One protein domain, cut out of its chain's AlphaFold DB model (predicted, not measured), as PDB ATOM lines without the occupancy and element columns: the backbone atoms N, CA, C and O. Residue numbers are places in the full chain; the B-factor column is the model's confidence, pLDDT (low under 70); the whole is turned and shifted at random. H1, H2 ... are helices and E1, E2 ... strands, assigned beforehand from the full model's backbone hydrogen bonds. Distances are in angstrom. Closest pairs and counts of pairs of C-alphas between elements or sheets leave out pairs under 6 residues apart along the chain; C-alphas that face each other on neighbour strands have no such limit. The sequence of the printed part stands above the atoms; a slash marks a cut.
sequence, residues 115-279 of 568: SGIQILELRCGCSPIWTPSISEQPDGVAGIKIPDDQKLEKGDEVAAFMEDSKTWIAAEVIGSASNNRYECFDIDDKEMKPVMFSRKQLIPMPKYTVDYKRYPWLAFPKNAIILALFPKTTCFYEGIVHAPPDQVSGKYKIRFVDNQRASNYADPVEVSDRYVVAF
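This is residues 115 to 279 of the 568 residues of the protein "SGF29 C-terminal domain-containing protein" of Caenorhabditis nigoni (UniProt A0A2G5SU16). Two small barrels, each of five strands and nearly closed, stand side by side as two lobes, E1 to E5 in one and E6 to E10 in the other, joined where a short part of E2 pairs with E7. The short helix H1 only grazes this sheet, and long loops reach beyond the lobes, with residues 132 to 137 standing free. The printed part has 165 residues with one named helix followed by ten named strands, paired antiparallel in one branched, strongly twisted sheet. The class is mostly strand, though under half of the residues are in named elements; the whole is compact, with a radius of gyration of the C-alphas of 15.5 A and spans of 46 by 40 by 27 A.

The longest strand is E2, residues 167 to 178, 23.8 A from C-alpha 167 at (-17.938, 27.971, -4.545) to C-alpha 178. E1 is residues 157 to 162, E3 181 to 186, E4 195 to 198 and E5 202 to 204. E6 is residues 225 to 229, E7 235 to 243 with a length of 21.0 A, E8 251 to 256, E9 269 to 272, and E10 276 to 278, ending with C-alpha 278 at (-12.811, 41.267, 1.314). H1, residues 116 to 123, begins with C-alpha 116 at (-25.776, 36.373, -16.246) and is 10.7 A long.

E2 bends by 90 degrees at residue 174, and its pairing is staggered. E1 lies on one side of it, with N 160 and O 169 2.8 A apart; E3 and E7 lie on the other side, with N 174 to O 183 and N 236 to O 168 each 2.8 A. E1 E2 E3 E4 form a meander, each strand the antiparallel neighbour of the one before, as do E6 E7 E8 E9. N 182 of E3 is 2.9 A from O 197 of E4, and N 159 of E1 is 2.8 A from O 203 of E5. E4 and E5 meet only through their link. E7 bends by 72 degrees at residue 238, with N 226 to O 239 at 2.9 A towards E6 and N 240 to O 255 at 2.8 A towards E8. N 252 of E8 is 2.8 A from O 271 of E9, and N 277 of E10 is 2.9 A from O 227 of E6. E9 and E10 meet only through their link. H1 has every O i to N i+4 pair within hydrogen-bond range.

The C-alphas farthest apart, those of Ser 133 and Ala 262, are 47.2 A apart. The printed part has no cut. The links H1 to E1, E5 to E6 and E8 to E9 are long, with 33, 20 and 12 residues. The mean pLDDT of the printed part is 94.0, and no printed residue is under 70.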
ATOM      1  N   SER A 115     -27.706  36.647 -20.749       90.31
ATOM      2  CA  SER A 115     -26.874  35.801 -19.884       90.31
ATOM      3  C   SER A 115     -26.477  36.547 -18.603       90.31
ATOM      4  O   SER A 115     -26.274  37.766 -18.620       90.31
ATOM      5  N   GLY A 116     -26.288  35.816 -17.500       88.38
ATOM      6  CA  GLY A 116     -25.776  36.373 -16.246       88.38
ATOM      7  C   GLY A 116     -24.454  37.129 -16.425       88.38
ATOM      8  O   GLY A 116     -24.281  38.210 -15.863       88.38
ATOM      9  N   ILE A 117     -23.562  36.631 -17.288       92.75
ATOM     10  CA  ILE A 117     -22.276  37.277 -17.598       92.75
ATOM     11  C   ILE A 117     -22.494  38.654 -18.241       92.75
ATOM     12  O   ILE A 117     -21.906  39.638 -17.796       92.75
ATOM     13  N   GLN A 118     -23.393  38.754 -19.227       91.31
ATOM     14  CA  GLN A 118     -23.715  40.024 -19.893       91.31
ATOM     15  C   GLN A 118     -24.305  41.038 -18.906       91.31
ATOM     16  O   GLN A 118     -23.974  42.222 -18.947       91.31
ATOM     17  N   ILE A 119     -25.148  40.576 -17.977       91.06
ATOM     18  CA  ILE A 119     -25.705  41.422 -16.916       91.06
ATOM     19  C   ILE A 119     -24.591  41.983 -16.020       91.06
ATOM     20  O   ILE A 119     -24.629  43.164 -15.670       91.06
ATOM     21  N   LEU A 120     -23.600  41.166 -15.649       92.69
ATOM     22  CA  LEU A 120     -22.467  41.604 -14.829       92.69
ATOM     23  C   LEU A 120     -21.570  42.595 -15.588       92.69
ATOM     24  O   LEU A 120     -21.234  43.656 -15.063       92.69
ATOM     25  N   GLU A 121     -21.262  42.331 -16.857       91.19
ATOM     26  CA  GLU A 121     -20.502  43.261 -17.703       91.19
ATOM     27  C   GLU A 121     -21.220  44.608 -17.873       91.19
ATOM     28  O   GLU A 121     -20.593  45.671 -17.814       91.19
ATOM     29  N   LEU A 122     -22.552  44.591 -18.004       89.12
ATOM     30  CA  LEU A 122     -23.374  45.800 -18.045       89.12
ATOM     31  C   LEU A 122     -23.406  46.561 -16.711       89.12
ATOM     32  O   LEU A 122     -23.661  47.764 -16.680       89.12
ATOM     33  N   ARG A 123     -23.140  45.896 -15.590       89.88
ATOM     34  CA  ARG A 123     -23.097  46.524 -14.262       89.88
ATOM     35  C   ARG A 123     -21.720  47.096 -13.921       89.88
ATOM     36  O   ARG A 123     -21.643  47.986 -13.067       89.88
ATOM     37  N   CYS A 124     -20.656  46.667 -14.604       89.50
ATOM     38  CA  CYS A 124     -19.318  47.251 -14.473       89.50
ATOM     39  C   CYS A 124     -19.359  48.775 -14.655       89.50
ATOM     40  O   CYS A 124     -19.839  49.284 -15.669       89.50
ATOM     41  N   GLY A 125     -18.842  49.511 -13.668       86.31
ATOM     42  CA  GLY A 125     -18.775  50.974 -13.693       86.31
ATOM     43  C   GLY A 125     -20.095  51.699 -13.405       86.31
ATOM     44  O   GLY A 125     -20.092  52.925 -13.337       86.31
ATOM     45  N   CYS A 126     -21.205  50.986 -13.173       89.00
ATOM     46  CA  CYS A 126     -22.507  51.590 -12.856       89.00
ATOM     47  C   CYS A 126     -22.661  51.994 -11.383       89.00
ATOM     48  O   CYS A 126     -23.665  52.599 -11.011       89.00
ATOM     49  N   SER A 127     -21.683  51.681 -10.530       88.75
ATOM     50  CA  SER A 127     -21.715  52.085  -9.124       88.75
ATOM     51  C   SER A 127     -21.619  53.613  -9.001       88.75
ATOM     52  O   SER A 127     -20.769  54.223  -9.663       88.75
ATOM     53  N   PRO A 128     -22.456  54.266  -8.180       88.44
ATOM     54  CA  PRO A 128     -22.317  55.689  -7.887       88.44
ATOM     55  C   PRO A 128     -20.957  55.987  -7.249       88.44
ATOM     56  O   PRO A 128     -20.398  55.156  -6.532       88.44
ATOM     57  N   ILE A 129     -20.417  57.176  -7.518       88.12
ATOM     58  CA  ILE A 129     -19.142  57.615  -6.942       88.12
ATOM     59  C   ILE A 129     -19.403  58.070  -5.508       88.12
ATOM     60  O   ILE A 129     -20.253  58.929  -5.266       88.12
ATOM     61  N   TRP A 130     -18.675  57.502  -4.554       91.44
ATOM     62  CA  TRP A 130     -18.741  57.912  -3.163       91.44
ATOM     63  C   TRP A 130     -18.081  59.276  -2.960       91.44
ATOM     64  O   TRP A 130     -17.012  59.570  -3.499       91.44
ATOM     65  N   THR A 131     -18.700  60.097  -2.118       86.00
ATOM     66  CA  THR A 131     -18.101  61.319  -1.585       86.00
ATOM     67  C   THR A 131     -18.403  61.408  -0.089       86.00
ATOM     68  O   THR A 131     -19.466  60.944   0.331       86.00
ATOM     69  N   PRO A 132     -17.535  62.047   0.718       87.31
ATOM     70  CA  PRO A 132     -17.774  62.226   2.154       87.31
ATOM     71  C   PRO A 132     -19.100  62.931   2.485       87.31
ATOM     72  O   PRO A 132     -19.634  62.780   3.578       87.31
ATOM     73  N   SER A 133     -19.653  63.694   1.539       84.44
ATOM     74  CA  SER A 133     -20.956  64.350   1.675       84.44
ATOM     75  C   SER A 133     -22.141  63.379   1.617       84.44
ATOM     76  O   SER A 133     -23.208  63.707   2.125       84.44
ATOM     77  N   ILE A 134     -21.979  62.207   0.988       80.25
ATOM     78  CA  ILE A 134     -23.035  61.188   0.858       80.25
ATOM     79  C   ILE A 134     -23.151  60.368   2.143       80.25
ATOM     80  O   ILE A 134     -24.258  60.132   2.626       80.25
ATOM     81  N   SER A 135     -22.022  59.927   2.699       81.19
ATOM     82  CA  SER A 135     -21.988  59.225   3.979       81.19
ATOM     83  C   SER A 135     -20.715  59.554   4.750       81.19
ATOM     84  O   SER A 135     -19.622  59.572   4.193       81.19
ATOM     85  N   GLU A 136     -20.867  59.780   6.054       83.94
ATOM     86  CA  GLU A 136     -19.743  60.032   6.962       83.94
ATOM     87  C   GLU A 136     -18.891  58.768   7.161       83.94
ATOM     88  O   GLU A 136     -17.669  58.842   7.263       83.94
ATOM     89  N   GLN A 137     -19.533  57.593   7.153       87.19
ATOM     90  CA  GLN A 137     -18.865  56.293   7.198       87.19
ATOM     91  C   GLN A 137     -18.774  55.690   5.788       87.19
ATOM     92  O   GLN A 137     -19.797  55.617   5.096       87.19
ATOM     93  N   PRO A 138     -17.587  55.240   5.347       90.31
ATOM     94  CA  PRO A 138     -17.374  54.687   4.013       90.31
ATOM     95  C   PRO A 138     -17.764  53.197   3.928       90.31
ATOM     96  O   PRO A 138     -17.078  52.405   3.287       90.31
ATOM     97  N   ASP A 139     -18.841  52.777   4.588       92.19
ATOM     98  CA  ASP A 139     -19.256  51.370   4.588       92.19
ATOM     99  C   ASP A 139     -19.772  50.951   3.203       92.19
ATOM    100  O   ASP A 139     -20.639  51.602   2.615       92.19
ATOM    101  N   GLY A 140     -19.254  49.837   2.674       90.56
ATOM    102  CA  GLY A 140     -19.619  49.357   1.336       90.56
ATOM    103  C   GLY A 140     -19.040  50.196   0.204       90.56
ATOM    104  O   GLY A 140     -19.593  50.214  -0.898       90.56
ATOM    105  N   VAL A 141     -17.953  50.910   0.478       93.12
ATOM    106  CA  VAL A 141     -17.238  51.742  -0.480       93.12
ATOM    107  C   VAL A 141     -15.940  51.036  -0.862       93.12
ATOM    108  O   VAL A 141     -15.080  50.828  -0.008       93.12
ATOM    109  N   ALA A 142     -15.793  50.681  -2.143       90.88
ATOM    110  CA  ALA A 142     -14.626  49.963  -2.662       90.88
ATOM    111  C   ALA A 142     -14.199  48.780  -1.762       90.88
ATOM    112  O   ALA A 142     -14.960  47.829  -1.602       90.88
ATOM    113  N   GLY A 143     -13.003  48.833  -1.159       90.25
ATOM    114  CA  GLY A 143     -12.473  47.754  -0.327       90.25
ATOM    115  C   GLY A 143     -12.996  47.703   1.111       90.25
ATOM    116  O   GLY A 143     -12.669  46.777   1.859       90.25
ATOM    117  N   ILE A 144     -13.819  48.668   1.526       94.94
ATOM    118  CA  ILE A 144     -14.380  48.706   2.877       94.94
ATOM    119  C   ILE A 144     -15.612  47.804   2.959       94.94
ATOM    120  O   ILE A 144     -16.651  48.050   2.341       94.94
ATOM    121  N   LYS A 145     -15.502  46.747   3.769       93.19
ATOM    122  CA  LYS A 145     -16.570  45.760   3.960       93.19
ATOM    123  C   LYS A 145     -17.829  46.385   4.566       93.19
ATOM    124  O   LYS A 145     -17.753  47.175   5.503       93.19
ATOM    125  N   ILE A 146     -18.991  45.931   4.102       93.81
ATOM    126  CA  ILE A 146     -20.266  46.202   4.774       93.81
ATOM    127  C   ILE A 146     -20.324  45.378   6.074       93.81
ATOM    128  O   ILE A 146     -20.052  44.172   6.026       93.81
ATOM    129  N   PRO A 147     -20.680  45.975   7.229       92.50
ATOM    130  CA  PRO A 147     -20.786  45.255   8.494       92.50
ATOM    131  C   PRO A 147     -21.695  44.021   8.414       92.50
ATOM    132  O   PRO A 147     -22.766  44.037   7.802       92.50
ATOM    133  N   ASP A 148     -21.295  42.937   9.086       90.69
ATOM    134  CA  ASP A 148     -22.060  41.681   9.090       90.69
ATOM    135  C   ASP A 148     -23.446  41.826   9.748       90.69
ATOM    136  O   ASP A 148     -24.392  41.134   9.364       90.69
ATOM    137  N   ASP A 149     -23.581  42.775  10.677       91.19
ATOM    138  CA  ASP A 149     -24.830  43.084  11.379       91.19
ATOM    139  C   ASP A 149     -25.816  43.897  10.528       91.19
ATOM    140  O   ASP A 149     -27.007  43.972  10.850       91.19
ATOM    141  N   GLN A 150     -25.352  44.500   9.427       92.25
ATOM    142  CA  GLN A 150     -26.223  45.245   8.532       92.25
ATOM    143  C   GLN A 150     -27.165  44.287   7.796       92.25
ATOM    144  O   GLN A 150     -26.759  43.270   7.218       92.25
ATOM    145  N   LYS A 151     -28.455  44.630   7.824       93.75
ATOM    146  CA  LYS A 151     -29.495  43.895   7.110       93.75
ATOM    147  C   LYS A 151     -29.394  44.180   5.612       93.75
ATOM    148  O   LYS A 151     -29.281  45.338   5.224       93.75
ATOM    149  N   LEU A 152     -29.484  43.126   4.805       95.69
ATOM    150  CA  LEU A 152     -29.486  43.240   3.348       95.69
ATOM    151  C   LEU A 152     -30.888  43.572   2.843       95.69
ATOM    152  O   LEU A 152     -31.889  43.060   3.363       95.69
ATOM    153  N   GLU A 153     -30.946  44.441   1.846       94.81
ATOM    154  CA  GLU A 153     -32.180  44.880   1.212       94.81
ATOM    155  C   GLU A 153     -32.448  44.096  -0.075       94.81
ATOM    156  O   GLU A 153     -31.571  43.446  -0.639       94.81
ATOM    157  N   LYS A 154     -33.702  44.128  -0.536       94.88
ATOM    158  CA  LYS A 154     -34.058  43.538  -1.827       94.88
ATOM    159  C   LYS A 154     -33.318  44.287  -2.940       94.88
ATOM    160  O   LYS A 154     -33.408  45.508  -3.007       94.88
ATOM    161  N   GLY A 155     -32.674  43.542  -3.829       93.12
ATOM    162  CA  GLY A 155     -31.857  44.060  -4.923       93.12
ATOM    163  C   GLY A 155     -30.384  44.245  -4.561       93.12
ATOM    164  O   GLY A 155     -29.602  44.562  -5.452       93.12
ATOM    165  N   ASP A 156     -29.983  44.033  -3.298       95.19
ATOM    166  CA  ASP A 156     -28.563  44.029  -2.943       95.19
ATOM    167  C   ASP A 156     -27.858  42.857  -3.649       95.19
ATOM    168  O   ASP A 156     -28.292  41.702  -3.581       95.19
ATOM    169  N   GLU A 157     -26.750  43.168  -4.318       95.56
ATOM    170  CA  GLU A 157     -25.848  42.186  -4.916       95.56
ATOM    171  C   GLU A 157     -24.911  41.622  -3.853       95.56
ATOM    172  O   GLU A 157     -24.387  42.346  -3.000       95.56
ATOM    173  N   VAL A 158     -24.687  40.315  -3.908       97.69
ATOM    174  CA  VAL A 158     -23.904  39.583  -2.916       97.69
ATOM    175  C   VAL A 158     -23.048  38.520  -3.599       97.69
ATOM    176  O   VAL A 158     -23.455  37.927  -4.595       97.69
ATOM    177  N   ALA A 159     -21.883  38.225  -3.028       98.19
ATOM    178  CA  ALA A 159     -21.244  36.932  -3.222       98.19
ATOM    179  C   ALA A 159     -21.890  35.959  -2.234       98.19
ATOM    180  O   ALA A 159     -21.892  36.206  -1.023       98.19
ATOM    181  N   ALA A 160     -22.461  34.878  -2.749       98.00
ATOM    182  CA  ALA A 160     -23.128  33.851  -1.970       98.00
ATOM    183  C   ALA A 160     -22.326  32.551  -2.007       98.00
ATOM    184  O   ALA A 160     -21.979  32.057  -3.074       98.00
ATOM    185  N   PHE A 161     -22.037  31.983  -0.841       97.88
ATOM    186  CA  PHE A 161     -21.352  30.701  -0.742       97.88
ATOM    187  C   PHE A 161     -22.336  29.548  -0.924       97.88
ATOM    188  O   PHE A 161     -23.230  29.347  -0.093       97.88
ATOM    189  N   MET A 162     -22.144  28.775  -1.990       96.06
ATOM    190  CA  MET A 162     -22.905  27.567  -2.273       96.06
ATOM    191  C   MET A 162     -22.203  26.358  -1.649       96.06
ATOM    192  O   MET A 162     -21.061  26.047  -1.975       96.06
ATOM    193  N   GLU A 163     -22.889  25.678  -0.731       92.25
ATOM    194  CA  GLU A 163     -22.310  24.568   0.040       92.25
ATOM    195  C   GLU A 163     -22.046  23.327  -0.825       92.25
ATOM    196  O   GLU A 163     -21.005  22.691  -0.672       92.25
ATOM    197  N   ASP A 164     -22.943  23.036  -1.773       91.81
ATOM    198  CA  ASP A 164     -22.866  21.850  -2.636       91.81
ATOM    199  C   ASP A 164     -21.631  21.874  -3.550       91.81
ATOM    200  O   ASP A 164     -20.956  20.860  -3.724       91.81
ATOM    201  N   SER A 165     -21.303  23.048  -4.098       93.25
ATOM    202  CA  SER A 165     -20.158  23.262  -4.991       93.25
ATOM    203  C   SER A 165     -18.932  23.850  -4.290       93.25
ATOM    204  O   SER A 165     -17.889  24.005  -4.924       93.25
ATOM    205  N   LYS A 166     -19.042  24.208  -3.001       94.50
ATOM    206  CA  LYS A 166     -18.015  24.930  -2.223       94.50
ATOM    207  C   LYS A 166     -17.457  26.153  -2.959       94.50
ATOM    208  O   LYS A 166     -16.261  26.419  -2.918       94.50
ATOM    209  N   THR A 167     -18.324  26.861  -3.673       96.06
ATOM    210  CA  THR A 167     -17.938  27.971  -4.545       96.06
ATOM    211  C   THR A 167     -18.733  29.216  -4.175       96.06
ATOM    212  O   THR A 167     -19.912  29.142  -3.820       96.06
ATOM    213  N   TRP A 168     -18.082  30.374  -4.243       98.12
ATOM    214  CA  TRP A 168     -18.738  31.668  -4.104       98.12
ATOM    215  C   TRP A 168     -19.317  32.086  -5.458       98.12
ATOM    216  O   TRP A 168     -18.587  32.153  -6.440       98.12
ATOM    217  N   ILE A 169     -20.611  32.382  -5.519       97.81
ATOM    218  CA  ILE A 169     -21.322  32.777  -6.744       97.81
ATOM    219  C   ILE A 169     -21.878  34.197  -6.633       97.81
ATOM    220  O   ILE A 169     -22.136  34.694  -5.536       97.81
ATOM    221  N   ALA A 170     -22.083  34.855  -7.768       97.75
ATOM    222  CA  ALA A 170     -22.759  36.138  -7.850       97.75
ATOM    223  C   ALA A 170     -24.272  35.934  -7.724       97.75
ATOM    224  O   ALA A 170     -24.897  35.270  -8.547       97.75
ATOM    225  N   ALA A 171     -24.866  36.521  -6.692       97.44
ATOM    226  CA  ALA A 171     -26.284  36.383  -6.407       97.44
ATOM    227  C   ALA A 171     -26.912  37.736  -6.066       97.44
ATOM    228  O   ALA A 171     -26.233  38.718  -5.754       97.44
ATOM    229  N   GLU A 172     -28.237  37.786  -6.105       96.12
ATOM    230  CA  GLU A 172     -28.997  38.976  -5.737       96.12
ATOM    231  C   GLU A 172     -30.091  38.648  -4.729       96.12
ATOM    232  O   GLU A 172     -30.795  37.642  -4.838       96.12
ATOM    233  N   VAL A 173     -30.243  39.518  -3.734       97.25
ATOM    234  CA  VAL A 173     -31.213  39.356  -2.653       97.25
ATOM    235  C   VAL A 173     -32.627  39.671  -3.149       97.25
ATOM    236  O   VAL A 173     -32.944  40.797  -3.522       97.25
ATOM    237  N   ILE A 174     -33.529  38.696  -3.074       95.56
ATOM    238  CA  ILE A 174     -34.963  38.853  -3.368       95.56
ATOM    239  C   ILE A 174     -35.693  39.401  -2.145       95.56
ATOM    240  O   ILE A 174     -36.589  40.244  -2.250       95.56
ATOM    241  N   GLY A 175     -35.324  38.899  -0.969       94.31
ATOM    242  CA  GLY A 175     -36.018  39.207   0.266       94.31
ATOM    243  C   GLY A 175     -35.375  38.572   1.488       94.31
ATOM    244  O   GLY A 175     -34.445  37.773   1.417       94.31
ATOM    245  N   SER A 176     -35.896  38.950   2.650       92.69
ATOM    246  CA  SER A 176     -35.497  38.390   3.938       92.69
ATOM    247  C   SER A 176     -36.632  37.510   4.450       92.69
ATOM    248  O   SER A 176     -37.680  38.025   4.839       92.69
ATOM    249  N   ALA A 177     -36.425  36.192   4.446       88.75
ATOM    250  CA  ALA A 177     -37.426  35.230   4.908       88.75
ATOM    251  C   ALA A 177     -37.539  35.198   6.443       88.75
ATOM    252  O   ALA A 177     -38.617  35.029   7.006       88.75
ATOM    253  N   SER A 178     -36.410  35.338   7.150       86.06
ATOM    254  CA  SER A 178     -36.343  35.349   8.620       86.06
ATOM    255  C   SER A 178     -35.100  36.097   9.112       86.06
ATOM    256  O   SER A 178     -34.269  36.524   8.307       86.06
ATOM    257  N   ASN A 179     -34.946  36.265  10.432       83.69
ATOM    258  CA  ASN A 179     -33.742  36.873  11.005       83.69
ATOM    259  C   ASN A 179     -32.499  36.088  10.554       83.69
ATOM    260  O   ASN A 179     -32.333  34.923  10.912       83.69
ATOM    261  N   ASN A 180     -31.633  36.747   9.783       89.56
ATOM    262  CA  ASN A 180     -30.379  36.217   9.237       89.56
ATOM    263  C   ASN A 180     -30.515  35.124   8.164       89.56
ATOM    264  O   ASN A 180     -29.526  34.440   7.891       89.56
ATOM    265  N   ARG A 181     -31.687  34.971   7.532       95.31
ATOM    266  CA  ARG A 181     -31.819  34.193   6.291       95.31
ATOM    267  C   ARG A 181     -32.406  35.034   5.172       95.31
ATOM    268  O   ARG A 181     -33.381  35.763   5.381       95.31
ATOM    269  N   TYR A 182     -31.826  34.875   3.995       97.56
ATOM    270  CA  TYR A 182     -32.159  35.635   2.805       97.56
ATOM    271  C   TYR A 182     -32.488  34.683   1.665       97.56
ATOM    272  O   TYR A 182     -31.865  33.632   1.522       97.56
ATOM    273  N   GLU A 183     -33.500  35.066   0.902       97.38
ATOM    274  CA  GLU A 183     -33.820  34.472  -0.388       97.38
ATOM    275  C   GLU A 183     -32.989  35.214  -1.425       97.38
ATOM    276  O   GLU A 183     -33.093  36.440  -1.527       97.38
ATOM    277  N   CYS A 184     -32.161  34.491  -2.167       97.31
ATOM    278  CA  CYS A 184     -31.356  35.042  -3.247       97.31
ATOM    279  C   CYS A 184     -31.531  34.186  -4.501       97.31
ATOM    280  O   CYS A 184     -31.775  32.990  -4.378       97.31
ATOM    281  N   PHE A 185     -31.392  34.764  -5.687       95.69
ATOM    282  CA  PHE A 185     -31.221  33.982  -6.916       95.69
ATOM    283  C   PHE A 185     -29.771  34.079  -7.386       95.69
ATOM    284  O   PHE A 185     -29.123  35.109  -7.183       95.69
ATOM    285  N   ASP A 186     -29.283  33.006  -7.998       95.88
ATOM    286  CA  ASP A 186     -28.020  32.995  -8.736       95.88
ATOM    287  C   ASP A 186     -28.193  33.805 -10.027       95.88
ATOM    288  O   ASP A 186     -29.166  33.609 -10.754       95.88
ATOM    289  N   ILE A 187     -27.271  34.730 -10.302       94.12
ATOM    290  CA  ILE A 187     -27.319  35.580 -11.499       94.12
ATOM    291  C   ILE A 187     -27.210  34.752 -12.791       94.12
ATOM    292  O   ILE A 187     -27.686  35.214 -13.829       94.12
ATOM    293  N   ASP A 188     -26.633  33.547 -12.740       92.94
ATOM    294  CA  ASP A 188     -26.546  32.643 -13.894       92.94
ATOM    295  C   ASP A 188     -27.756  31.698 -14.041       92.94
ATOM    296  O   ASP A 188     -27.958  31.097 -15.099       92.94
ATOM    297  N   ASP A 189     -28.608  31.573 -13.014       91.62
ATOM    298  CA  ASP A 189     -29.782  30.701 -13.088       91.62
ATOM    299  C   ASP A 189     -30.892  31.336 -13.939       91.62
ATOM    300  O   ASP A 189     -31.626  32.230 -13.507       91.62
ATOM    301  N   LYS A 190     -31.071  30.808 -15.155       85.38
ATOM    302  CA  LYS A 190     -32.119  31.224 -16.107       85.38
ATOM    303  C   LYS A 190     -33.532  31.095 -15.534       85.38
ATOM    304  O   LYS A 190     -34.435  31.857 -15.899       85.38
ATOM    305  N   GLU A 191     -33.755  30.124 -14.649       86.06
ATOM    306  CA  GLU A 191     -35.058  29.930 -14.016       86.06
ATOM    307  C   GLU A 191     -35.294  30.909 -12.858       86.06
ATOM    308  O   GLU A 191     -36.450  31.112 -12.474       86.06
ATOM    309  N   MET A 192     -34.240  31.581 -12.376       87.31
ATOM    310  CA  MET A 192     -34.261  32.520 -11.251       87.31
ATOM    311  C   MET A 192     -34.842  31.870  -9.985       87.31
ATOM    312  O   MET A 192     -35.670  32.466  -9.285       87.31
ATOM    313  N   LYS A 193     -34.463  30.614  -9.703       92.38
ATOM    314  CA  LYS A 193     -34.981  29.875  -8.548       92.38
ATOM    315  C   LYS A 193     -34.448  30.500  -7.254       92.38
ATOM    316  O   LYS A 193     -33.238  30.666  -7.099       92.38
ATOM    317  N   PRO A 194     -35.323  30.827  -6.286       94.81
ATOM    318  CA  PRO A 194     -34.882  31.365  -5.009       94.81
ATOM    319  C   PRO A 194     -34.175  30.280  -4.188       94.81
ATOM    320  O   PRO A 194     -34.757  29.246  -3.854       94.81
ATOM    321  N   VAL A 195     -32.930  30.551  -3.809       96.38
ATOM    322  CA  VAL A 195     -32.105  29.746  -2.907       96.38
ATOM    323  C   VAL A 195     -31.973  30.465  -1.564       96.38
ATOM    324  O   VAL A 195     -31.892  31.690  -1.473       96.38
ATOM    325  N   MET A 196     -31.983  29.686  -0.483       96.50
ATOM    326  CA  MET A 196     -32.003  30.202   0.881       96.50
ATOM    327  C   MET A 196     -30.615  30.219   1.520       96.50
ATOM    328  O   MET A 196     -30.151  29.189   2.010       96.50
ATOM    329  N   PHE A 197     -30.025  31.401   1.674       96.56
ATOM    330  CA  PHE A 197     -28.718  31.576   2.309       96.56
ATOM    331  C   PHE A 197     -28.831  32.093   3.746       96.56
ATOM    332  O   PHE A 197     -29.746  32.840   4.109       96.56
ATOM    333  N   SER A 198     -27.889  31.697   4.601       95.50
ATOM    334  CA  SER A 198     -27.674  32.351   5.896       95.50
ATOM    335  C   SER A 198     -26.845  33.629   5.727       95.50
ATOM    336  O   SER A 198     -26.034  33.729   4.813       95.50
ATOM    337  N   ARG A 199     -26.967  34.602   6.643       95.06
ATOM    338  CA  ARG A 199     -26.187  35.858   6.581       95.06
ATOM    339  C   ARG A 199     -24.670  35.631   6.500       95.06
ATOM    340  O   ARG A 199     -23.982  36.439   5.888       95.06
ATOM    341  N   LYS A 200     -24.165  34.545   7.101       94.81
ATOM    342  CA  LYS A 200     -22.738  34.172   7.105       94.81
ATOM    343  C   LYS A 200     -22.235  33.663   5.751       94.81
ATOM    344  O   LYS A 200     -21.034  33.708   5.519       94.81
ATOM    345  N   GLN A 201     -23.138  33.182   4.900       96.69
ATOM    346  CA  GLN A 201     -22.844  32.739   3.535       96.69
ATOM    347  C   GLN A 201     -22.911  33.886   2.526       96.69
ATOM    348  O   GLN A 201     -22.719  33.640   1.347       96.69
ATOM    349  N   LEU A 202     -23.212  35.114   2.957       97.38
ATOM    350  CA  LEU A 202     -23.365  36.262   2.069       97.38
ATOM    351  C   LEU A 202     -22.303  37.319   2.370       97.38
ATOM    352  O   LEU A 202     -22.102  37.708   3.526       97.38
ATOM    353  N   ILE A 203     -21.666  37.823   1.321       97.69
ATOM    354  CA  ILE A 203     -20.794  38.996   1.357       97.69
ATOM    355  C   ILE A 203     -21.428  40.054   0.455       97.69
ATOM    356  O   ILE A 203     -21.507  39.839  -0.752       97.69
ATOM    357  N   PRO A 204     -21.910  41.175   1.006       97.25
ATOM    358  CA  PRO A 204     -22.451  42.260   0.196       97.25
ATOM    359  C   PRO A 204     -21.392  42.857  -0.726       97.25
ATOM    360  O   PRO A 204     -20.266  43.104  -0.289       97.25
ATOM    361  N   MET A 205     -21.769  43.106  -1.978       96.44
ATOM    362  CA  MET A 205     -20.922  43.815  -2.935       96.44
ATOM    363  C   MET A 205     -20.779  45.300  -2.550       96.44
ATOM    364  O   MET A 205     -21.675  45.858  -1.901       96.44
ATOM    365  N   PRO A 206     -19.688  45.970  -2.961       95.56
ATOM    366  CA  PRO A 206     -19.533  47.408  -2.794       95.56
ATOM    367  C   PRO A 206     -20.661  48.171  -3.502       95.56
ATOM    368  O   PRO A 206     -20.947  47.959  -4.682       95.56
ATOM    369  N   LYS A 207     -21.300  49.090  -2.776       92.88
ATOM    370  CA  LYS A 207     -22.395  49.935  -3.277       92.88
ATOM    371  C   LYS A 207     -21.884  51.148  -4.043       92.88
ATOM    372  O   LYS A 207     -22.594  51.672  -4.899       92.88
ATOM    373  N   TYR A 208     -20.659  51.579  -3.751       93.00
ATOM    374  CA  TYR A 208     -20.064  52.774  -4.330       93.00
ATOM    375  C   TYR A 208     -18.659  52.501  -4.867       93.00
ATOM    376  O   TYR A 208     -17.894  51.737  -4.275       93.00
ATOM    377  N   THR A 209     -18.321  53.177  -5.963       92.81
ATOM    378  CA  THR A 209     -16.937  53.307  -6.446       92.81
ATOM    379  C   THR A 209     -16.288  54.552  -5.840       92.81
ATOM    380  O   THR A 209     -16.971  55.410  -5.278       92.81
ATOM    381  N   VAL A 210     -14.969  54.673  -5.947       91.81
ATOM    382  CA  VAL A 210     -14.173  55.727  -5.311       91.81
ATOM    383  C   VAL A 210     -13.274  56.404  -6.331       91.81
ATOM    384  O   VAL A 210     -12.784  55.779  -7.264       91.81
ATOM    385  N   ASP A 211     -13.011  57.690  -6.114       92.00
ATOM    386  CA  ASP A 211     -11.868  58.367  -6.719       92.00
ATOM    387  C   ASP A 211     -10.576  57.979  -5.991       92.00
ATOM    388  O   ASP A 211     -10.212  58.569  -4.969       92.00
ATOM    389  N   TYR A 212      -9.908  56.941  -6.499       93.88
ATOM    390  CA  TYR A 212      -8.711  56.369  -5.880       93.88
ATOM    391  C   TYR A 212      -7.510  57.321  -5.868       93.88
ATOM    392  O   TYR A 212      -6.618  57.139  -5.042       93.88
ATOM    393  N   LYS A 213      -7.499  58.382  -6.691       92.06
ATOM    394  CA  LYS A 213      -6.477  59.439  -6.591       92.06
ATOM    395  C   LYS A 213      -6.659  60.266  -5.326       92.06
ATOM    396  O   LYS A 213      -5.685  60.638  -4.679       92.06
ATOM    397  N   ARG A 214      -7.914  60.553  -4.969       91.12
ATOM    398  CA  ARG A 214      -8.256  61.371  -3.801       91.12
ATOM    399  C   ARG A 214      -8.306  60.560  -2.508       91.12
ATOM    400  O   ARG A 214      -7.941  61.081  -1.458       91.12
ATOM    401  N   TYR A 215      -8.756  59.309  -2.583       93.50
ATOM    402  CA  TYR A 215      -8.971  58.443  -1.421       93.50
ATOM    403  C   TYR A 215      -8.321  57.053  -1.596       93.50
ATOM    404  O   TYR A 215      -9.018  56.034  -1.549       93.50
ATOM    405  N   PRO A 216      -6.988  56.968  -1.781       94.44
ATOM    406  CA  PRO A 216      -6.298  55.703  -2.063       94.44
ATOM    407  C   PRO A 216      -6.425  54.664  -0.938       94.44
ATOM    408  O   PRO A 216      -6.377  53.466  -1.195       94.44
ATOM    409  N   TRP A 217      -6.639  55.098   0.309       94.62
ATOM    410  CA  TRP A 217      -6.804  54.209   1.469       94.62
ATOM    411  C   TRP A 217      -8.118  53.414   1.477       94.62
ATOM    412  O   TRP A 217      -8.284  52.536   2.321       94.62
ATOM    413  N   LEU A 218      -9.060  53.725   0.580       95.56
ATOM    414  CA  LEU A 218     -10.297  52.954   0.402       95.56
ATOM    415  C   LEU A 218     -10.116  51.767  -0.561       95.56
ATOM    416  O   LEU A 218     -10.990  50.902  -0.629       95.56
ATOM    417  N   ALA A 219      -9.007  51.711  -1.309       96.69
ATOM    418  CA  ALA A 219      -8.671  50.557  -2.136       96.69
ATOM    419  C   ALA A 219      -8.114  49.407  -1.292       96.69
ATOM    420  O   ALA A 219      -7.470  49.620  -0.262       96.69
ATOM    421  N   PHE A 220      -8.266  48.176  -1.783       97.69
ATOM    422  CA  PHE A 220      -7.452  47.080  -1.269       97.69
ATOM    423  C   PHE A 220      -5.974  47.337  -1.606       97.69
ATOM    424  O   PHE A 220      -5.655  47.580  -2.775       97.69
ATOM    425  N   PRO A 221      -5.058  47.290  -0.622       97.31
ATOM    426  CA  PRO A 221      -3.648  47.526  -0.884       97.31
ATOM    427  C   PRO A 221      -3.050  46.391  -1.721       97.31
ATOM    428  O   PRO A 221      -3.567  45.272  -1.768       97.31
ATOM    429  N   LYS A 222      -1.910  46.667  -2.361       98.12
ATOM    430  CA  LYS A 222      -1.121  45.640  -3.048       98.12
ATOM    431  C   LYS A 222      -0.815  44.479  -2.096       98.12
ATOM    432  O   LYS A 222      -0.492  44.690  -0.930       98.12
ATOM    433  N   ASN A 223      -0.882  43.263  -2.623       97.94
ATOM    434  CA  ASN A 223      -0.738  41.989  -1.925       97.94
ATOM    435  C   ASN A 223      -1.862  41.642  -0.927       97.94
ATOM    436  O   ASN A 223      -1.729  40.664  -0.194       97.94
ATOM    437  N   ALA A 224      -2.972  42.387  -0.893       98.12
ATOM    438  CA  ALA A 224      -4.141  41.990  -0.109       98.12
ATOM    439  C   ALA A 224      -4.776  40.707  -0.667       98.12
ATOM    440  O   ALA A 224      -4.939  40.580  -1.883       98.12
ATOM    441  N   ILE A 225      -5.164  39.793   0.229       97.81
ATOM    442  CA  ILE A 225      -5.952  38.599  -0.100       97.81
ATOM    443  C   ILE A 225      -7.428  38.997  -0.155       97.81
ATOM    444  O   ILE A 225      -7.958  39.615   0.773       97.81
ATOM    445  N   ILE A 226      -8.082  38.643  -1.251       98.19
ATOM    446  CA  ILE A 226      -9.441  39.059  -1.597       98.19
ATOM    447  C   ILE A 226     -10.221  37.889  -2.204       98.19
ATOM    448  O   ILE A 226      -9.649  36.866  -2.579       98.19
ATOM    449  N   LEU A 227     -11.533  38.068  -2.332       98.25
ATOM    450  CA  LEU A 227     -12.360  37.292  -3.252       98.25
ATOM    451  C   LEU A 227     -12.729  38.190  -4.434       98.25
ATOM    452  O   LEU A 227     -13.177  39.321  -4.238       98.25
ATOM    453  N   ALA A 228     -12.553  37.695  -5.653       98.38
ATOM    454  CA  ALA A 228     -12.872  38.446  -6.861       98.38
ATOM    455  C   ALA A 228     -13.577  37.586  -7.901       98.38
ATOM    456  O   ALA A 228     -13.303  36.393  -8.014       98.38
ATOM    457  N   LEU A 229     -14.478  38.209  -8.658       98.19
ATOM    458  CA  LEU A 229     -15.163  37.561  -9.769       98.19
ATOM    459  C   LEU A 229     -14.157  37.239 -10.878       98.19
ATOM    460  O   LEU A 229     -13.465  38.136 -11.369       98.19
ATOM    461  N   PHE A 230     -14.071  35.972 -11.280       97.75
ATOM    462  CA  PHE A 230     -13.197  35.587 -12.384       97.75
ATOM    463  C   PHE A 230     -13.808  36.036 -13.721       97.75
ATOM    464  O   PHE A 230     -15.027  35.914 -13.897       97.75
ATOM    465  N   PRO A 231     -13.019  36.570 -14.673       96.62
ATOM    466  CA  PRO A 231     -13.571  37.110 -15.911       96.62
ATOM    467  C   PRO A 231     -14.401  36.090 -16.678       96.62
ATOM    468  O   PRO A 231     -14.033  34.919 -16.756       96.62
ATOM    469  N   LYS A 232     -15.488  36.560 -17.299       95.06
ATOM    470  CA  LYS A 232     -16.420  35.729 -18.079       95.06
ATOM    471  C   LYS A 232     -17.042  34.579 -17.275       95.06
ATOM    472  O   LYS A 232     -17.422  33.561 -17.844       95.06
ATOM    473  N   THR A 233     -17.155  34.738 -15.959       96.88
ATOM    474  CA  THR A 233     -17.861  33.800 -15.080       96.88
ATOM    475  C   THR A 233     -18.773  34.555 -14.121       96.88
ATOM    476  O   THR A 233     -18.713  35.782 -14.011       96.88
ATOM    477  N   THR A 234     -19.603  33.809 -13.402       97.06
ATOM    478  CA  THR A 234     -20.433  34.299 -12.296       97.06
ATOM    479  C   THR A 234     -19.888  33.854 -10.931       97.06
ATOM    480  O   THR A 234     -20.582  33.965  -9.925       97.06
ATOM    481  N   CYS A 235     -18.637  33.380 -10.871       97.81
ATOM    482  CA  CYS A 235     -18.026  32.804  -9.674       97.81
ATOM    483  C   CYS A 235     -16.883  33.671  -9.135       97.81
ATOM    484  O   CYS A 235     -16.094  34.249  -9.886       97.81
ATOM    485  N   PHE A 236     -16.775  33.726  -7.811       98.44
ATOM    486  CA  PHE A 236     -15.701  34.394  -7.093       98.44
ATOM    487  C   PHE A 236     -14.658  33.382  -6.635       98.44
ATOM    488  O   PHE A 236     -14.990  32.324  -6.099       98.44
ATOM    489  N   TYR A 237     -13.394  33.758  -6.789       97.94
ATOM    490  CA  TYR A 237     -12.249  32.948  -6.400       97.94
ATOM    491  C   TYR A 237     -11.276  33.763  -5.560       97.94
ATOM    492  O   TYR A 237     -11.264  34.998  -5.599       97.94
ATOM    493  N   GLU A 238     -10.458  33.054  -4.788       97.88
ATOM    494  CA  GLU A 238      -9.383  33.654  -4.012       97.88
ATOM    495  C   GLU A 238      -8.322  34.250  -4.941       97.88
ATOM    496  O   GLU A 238      -7.889  33.636  -5.924       97.88
ATOM    497  N   GLY A 239      -7.890  35.465  -4.620       97.88
ATOM    498  CA  GLY A 239      -6.845  36.146  -5.362       97.88
ATOM    499  C   GLY A 239      -6.067  37.129  -4.507       97.88
ATOM    500  O   GLY A 239      -6.443  37.466  -3.383       97.88
ATOM    501  N   ILE A 240      -4.963  37.599  -5.075       98.31
ATOM    502  CA  ILE A 240      -4.088  38.602  -4.483       98.31
ATOM    503  C   ILE A 240      -4.068  39.841  -5.369       98.31
ATOM    504  O   ILE A 240      -3.867  39.757  -6.584       98.31
ATOM    505  N   VAL A 241      -4.233  41.013  -4.757       98.56
ATOM    506  CA  VAL A 241      -4.145  42.296  -5.463       98.56
ATOM    507  C   VAL A 241      -2.718  42.521  -5.963       98.56
ATOM    508  O   VAL A 241      -1.796  42.744  -5.182       98.56
ATOM    509  N   HIS A 242      -2.524  42.510  -7.279       98.38
ATOM    510  CA  HIS A 242      -1.254  42.861  -7.911       98.38
ATOM    511  C   HIS A 242      -1.068  44.380  -7.999       98.38
ATOM    512  O   HIS A 242       0.011  44.889  -7.684       98.38
ATOM    513  N   ALA A 243      -2.123  45.094  -8.398       98.25
ATOM    514  CA  ALA A 243      -2.165  46.552  -8.413       98.25
ATOM    515  C   ALA A 243      -3.593  47.059  -8.135       98.25
ATOM    516  O   ALA A 243      -4.539  46.536  -8.739       98.25
ATOM    517  N   PRO A 244      -3.761  48.051  -7.239       97.56
ATOM    518  CA  PRO A 244      -5.036  48.734  -7.066       97.56
ATOM    519  C   PRO A 244      -5.354  49.629  -8.279       97.56
ATOM    520  O   PRO A 244      -4.434  50.012  -9.008       97.56
ATOM    521  N   PRO A 245      -6.632  49.977  -8.495       96.38
ATOM    522  CA  PRO A 245      -7.029  50.956  -9.499       96.38
ATOM    523  C   PRO A 245      -6.498  52.355  -9.160       96.38
ATOM    524  O   PRO A 245      -6.391  52.738  -7.996       96.38
ATOM    525  N   ASP A 246      -6.209  53.132 -10.197       93.38
ATOM    526  CA  ASP A 246      -5.733  54.517 -10.136       93.38
ATOM    527  C   ASP A 246      -6.806  55.540 -10.554       93.38
ATOM    528  O   ASP A 246      -6.642  56.743 -10.345       93.38
ATOM    529  N   GLN A 247      -7.911  55.074 -11.141       90.81
ATOM    530  CA  GLN A 247      -9.002  55.890 -11.675       90.81
ATOM    531  C   GLN A 247     -10.361  55.485 -11.100       90.81
ATOM    532  O   GLN A 247     -10.569  54.345 -10.690       90.81
ATOM    533  N   VAL A 248     -11.311  56.423 -11.113       88.31
ATOM    534  CA  VAL A 248     -12.709  56.183 -10.724       88.31
ATOM    535  C   VAL A 248     -13.310  55.057 -11.569       88.31
ATOM    536  O   VAL A 248     -13.138  55.055 -12.785       88.31
ATOM    537  N   SER A 249     -14.031  54.114 -10.949       87.00
ATOM    538  CA  SER A 249     -14.538  52.906 -11.624       87.00
ATOM    539  C   SER A 249     -13.445  52.074 -12.319       87.00
ATOM    540  O   SER A 249     -13.740  51.304 -13.235       87.00
ATOM    541  N   GLY A 250     -12.183  52.246 -11.915       90.94
ATOM    542  CA  GLY A 250     -11.051  51.501 -12.441       90.94
ATOM    543  C   GLY A 250     -11.111  50.017 -12.082       90.94
ATOM    544  O   GLY A 250     -11.953  49.551 -11.306       90.94
ATOM    545  N   LYS A 251     -10.184  49.253 -12.653       96.19
ATOM    546  CA  LYS A 251     -10.078  47.813 -12.419       96.19
ATOM    547  C   LYS A 251      -8.863  47.495 -11.556       96.19
ATOM    548  O   LYS A 251      -7.796  48.080 -11.728       96.19
ATOM    549  N   TYR A 252      -9.020  46.533 -10.658       98.00
ATOM    550  CA  TYR A 252      -7.901  45.902  -9.972       98.00
ATOM    551  C   TYR A 252      -7.180  44.966 -10.934       98.00
ATOM    552  O   TYR A 252      -7.828  44.252 -11.694       98.00
ATOM    553  N   LYS A 253      -5.851  44.902 -10.843       98.44
ATOM    554  CA  LYS A 253      -5.082  43.788 -11.410       98.44
ATOM    555  C   LYS A 253      -4.923  42.734 -10.324       98.44
ATOM    556  O   LYS A 253      -4.359  43.032  -9.272       98.44
ATOM    557  N   ILE A 254      -5.416  41.524 -10.556       98.62
ATOM    558  CA  ILE A 254      -5.521  40.454  -9.556       98.62
ATOM    559  C   ILE A 254      -4.807  39.212 -10.067       98.62
ATOM    560  O   ILE A 254      -4.977  38.824 -11.217       98.62
ATOM    561  N   ARG A 255      -4.022  38.575  -9.202       98.31
ATOM    562  CA  ARG A 255      -3.475  37.238  -9.441       98.31
ATOM    563  C   ARG A 255      -4.327  36.225  -8.696       98.31
ATOM    564  O   ARG A 255      -4.328  36.220  -7.467       98.31
ATOM    565  N   PHE A 256      -5.068  35.405  -9.427       98.44
ATOM    566  CA  PHE A 256      -5.874  34.338  -8.838       98.44
ATOM    567  C   PHE A 256      -4.992  33.182  -8.372       98.44
ATOM    568  O   PHE A 256      -3.938  32.938  -8.960       98.44
ATOM    569  N   VAL A 257      -5.410  32.488  -7.314       97.25
ATOM    570  CA  VAL A 257      -4.732  31.270  -6.859       97.25
ATOM    571  C   VAL A 257      -4.913  30.175  -7.915       97.25
ATOM    572  O   VAL A 257      -6.036  29.871  -8.311       97.25
ATOM    573  N   ASP A 258      -3.807  29.592  -8.371       96.12
ATOM    574  CA  ASP A 258      -3.770  28.532  -9.380       96.12
ATOM    575  C   ASP A 258      -2.748  27.465  -8.970       96.12
ATOM    576  O   ASP A 258      -1.547  27.597  -9.212       96.12
ATOM    577  N   ASN A 259      -3.240  26.391  -8.349       93.75
ATOM    578  CA  ASN A 259      -2.418  25.291  -7.833       93.75
ATOM    579  C   ASN A 259      -1.728  24.468  -8.935       93.75
ATOM    580  O   ASN A 259      -0.932  23.587  -8.620       93.75
ATOM    581  N   GLN A 260      -2.051  24.697 -10.212       93.31
ATOM    582  CA  GLN A 260      -1.408  23.997 -11.323       93.31
ATOM    583  C   GLN A 260      -0.100  24.673 -11.755       93.31
ATOM    584  O   GLN A 260       0.725  24.047 -12.423       93.31
ATOM    585  N   ARG A 261       0.125  25.936 -11.368       91.31
ATOM    586  CA  ARG A 261       1.338  26.693 -11.705       91.31
ATOM    587  C   ARG A 261       2.391  26.584 -10.609       91.31
ATOM    588  O   ARG A 261       2.075  26.592  -9.427       91.31
ATOM    589  N   ALA A 262       3.667  26.612 -10.996       88.50
ATOM    590  CA  ALA A 262       4.791  26.594 -10.051       88.50
ATOM    591  C   ALA A 262       4.781  27.781  -9.065       88.50
ATOM    592  O   ALA A 262       5.224  27.654  -7.926       88.50
ATOM    593  N   SER A 263       4.261  28.935  -9.494       89.19
ATOM    594  CA  SER A 263       4.073  30.125  -8.658       89.19
ATOM    595  C   SER A 263       2.878  30.025  -7.704       89.19
ATOM    596  O   SER A 263       2.764  30.875  -6.826       89.19
ATOM    597  N   ASN A 264       1.985  29.042  -7.874       95.31
ATOM    598  CA  ASN A 264       0.647  28.948  -7.265       95.31
ATOM    599  C   ASN A 264      -0.305  30.115  -7.596       95.31
ATOM    600  O   ASN A 264      -1.365  30.248  -6.986       95.31
ATOM    601  N   TYR A 265       0.065  30.974  -8.550       96.69
ATOM    602  CA  TYR A 265      -0.717  32.143  -8.943       96.69
ATOM    603  C   TYR A 265      -0.769  32.282 -10.460       96.69
ATOM    604  O   TYR A 265       0.255  32.154 -11.137       96.69
ATOM    605  N   ALA A 266      -1.952  32.611 -10.970       96.81
ATOM    606  CA  ALA A 266      -2.169  33.001 -12.354       96.81
ATOM    607  C   ALA A 266      -1.563  34.383 -12.662       96.81
ATOM    608  O   ALA A 266      -1.218  35.163 -11.764       96.81
ATOM    609  N   ASP A 267      -1.457  34.692 -13.953       97.38
ATOM    610  CA  ASP A 267      -1.027  36.004 -14.430       97.38
ATOM    611  C   ASP A 267      -2.018  37.106 -13.990       97.38
ATOM    612  O   ASP A 267      -3.193  36.812 -13.754       97.38
ATOM    613  N   PRO A 268      -1.582  38.372 -13.820       98.00
ATOM    614  CA  PRO A 268      -2.478  39.454 -13.419       98.00
ATOM    615  C   PRO A 268      -3.619  39.677 -14.415       98.00
ATOM    616  O   PRO A 268      -3.388  39.941 -15.592       98.00
ATOM    617  N   VAL A 269      -4.846  39.664 -13.908       98.19
ATOM    618  CA  VAL A 269      -6.085  39.842 -14.667       98.19
ATOM    619  C   VAL A 269      -6.846  41.059 -14.151       98.19
ATOM    620  O   VAL A 269      -6.859  41.326 -12.950       98.19
ATOM    621  N   GLU A 270      -7.487  41.805 -15.049       97.81
ATOM    622  CA  GLU A 270      -8.284  42.971 -14.675       97.81
ATOM    623  C   GLU A 270      -9.694  42.598 -14.203       97.81
ATOM    624  O   GLU A 270     -10.444  41.941 -14.924       97.81
ATOM    625  N   VAL A 271     -10.092  43.095 -13.031       97.62
ATOM    626  CA  VAL A 271     -11.434  42.901 -12.464       97.62
ATOM    627  C   VAL A 271     -11.981  44.235 -11.957       97.62
ATOM    628  O   VAL A 271     -11.272  44.986 -11.289       97.62
ATOM    629  N   SER A 272     -13.238  44.553 -12.285       96.00
ATOM    630  CA  SER A 272     -13.899  45.781 -11.814       96.00
ATOM    631  C   SER A 272     -13.938  45.825 -10.289       96.00
ATOM    632  O   SER A 272     -14.241  44.822  -9.649       96.00
ATOM    633  N   ASP A 273     -13.695  47.004  -9.716       95.50
ATOM    634  CA  ASP A 273     -13.784  47.242  -8.273       95.50
ATOM    635  C   ASP A 273     -15.105  46.792  -7.629       95.50
ATOM    636  O   ASP A 273     -15.099  46.303  -6.502       95.50
ATOM    637  N   ARG A 274     -16.223  46.872  -8.360       95.44
ATOM    638  CA  ARG A 274     -17.537  46.365  -7.936       95.44
ATOM    639  C   ARG A 274     -17.531  44.872  -7.596       95.44
ATOM    640  O   ARG A 274     -18.338  44.436  -6.784       95.44
ATOM    641  N   TYR A 275     -16.656  44.091  -8.220       97.50
ATOM    642  CA  TYR A 275     -16.612  42.635  -8.088       97.50
ATOM    643  C   TYR A 275     -15.403  42.135  -7.304       97.50
ATOM    644  O   TYR A 275     -15.008  40.976  -7.436       97.50
ATOM    645  N   VAL A 276     -14.826  43.007  -6.480       97.75
ATOM    646  CA  VAL A 276     -13.748  42.675  -5.556       97.75
ATOM    647  C   VAL A 276     -14.248  42.894  -4.136       97.75
ATOM    648  O   VAL A 276     -14.637  43.999  -3.767       97.75
ATOM    649  N   VAL A 277     -14.238  41.838  -3.326       97.75
ATOM    650  CA  VAL A 277     -14.689  41.876  -1.932       97.75
ATOM    651  C   VAL A 277     -13.613  41.355  -0.988       97.75
ATOM    652  O   VAL A 277     -12.699  40.623  -1.376       97.75
ATOM    653  N   ALA A 278     -13.723  41.739   0.283       96.75
ATOM    654  CA  ALA A 278     -12.811  41.267   1.314       96.75
ATOM    655  C   ALA A 278     -12.875  39.738   1.414       96.75
ATOM    656  O   ALA A 278     -13.964  39.156   1.413       96.75
ATOM    657  N   PHE A 279     -11.711  39.097   1.530       96.19
ATOM    658  CA  PHE A 279     -11.645  37.652   1.687       96.19
ATOM    659  C   PHE A 279     -12.416  37.204   2.931       96.19
ATOM    660  O   PHE A 279     -12.288  37.777   4.019       96.19
TER     661      PHE A 279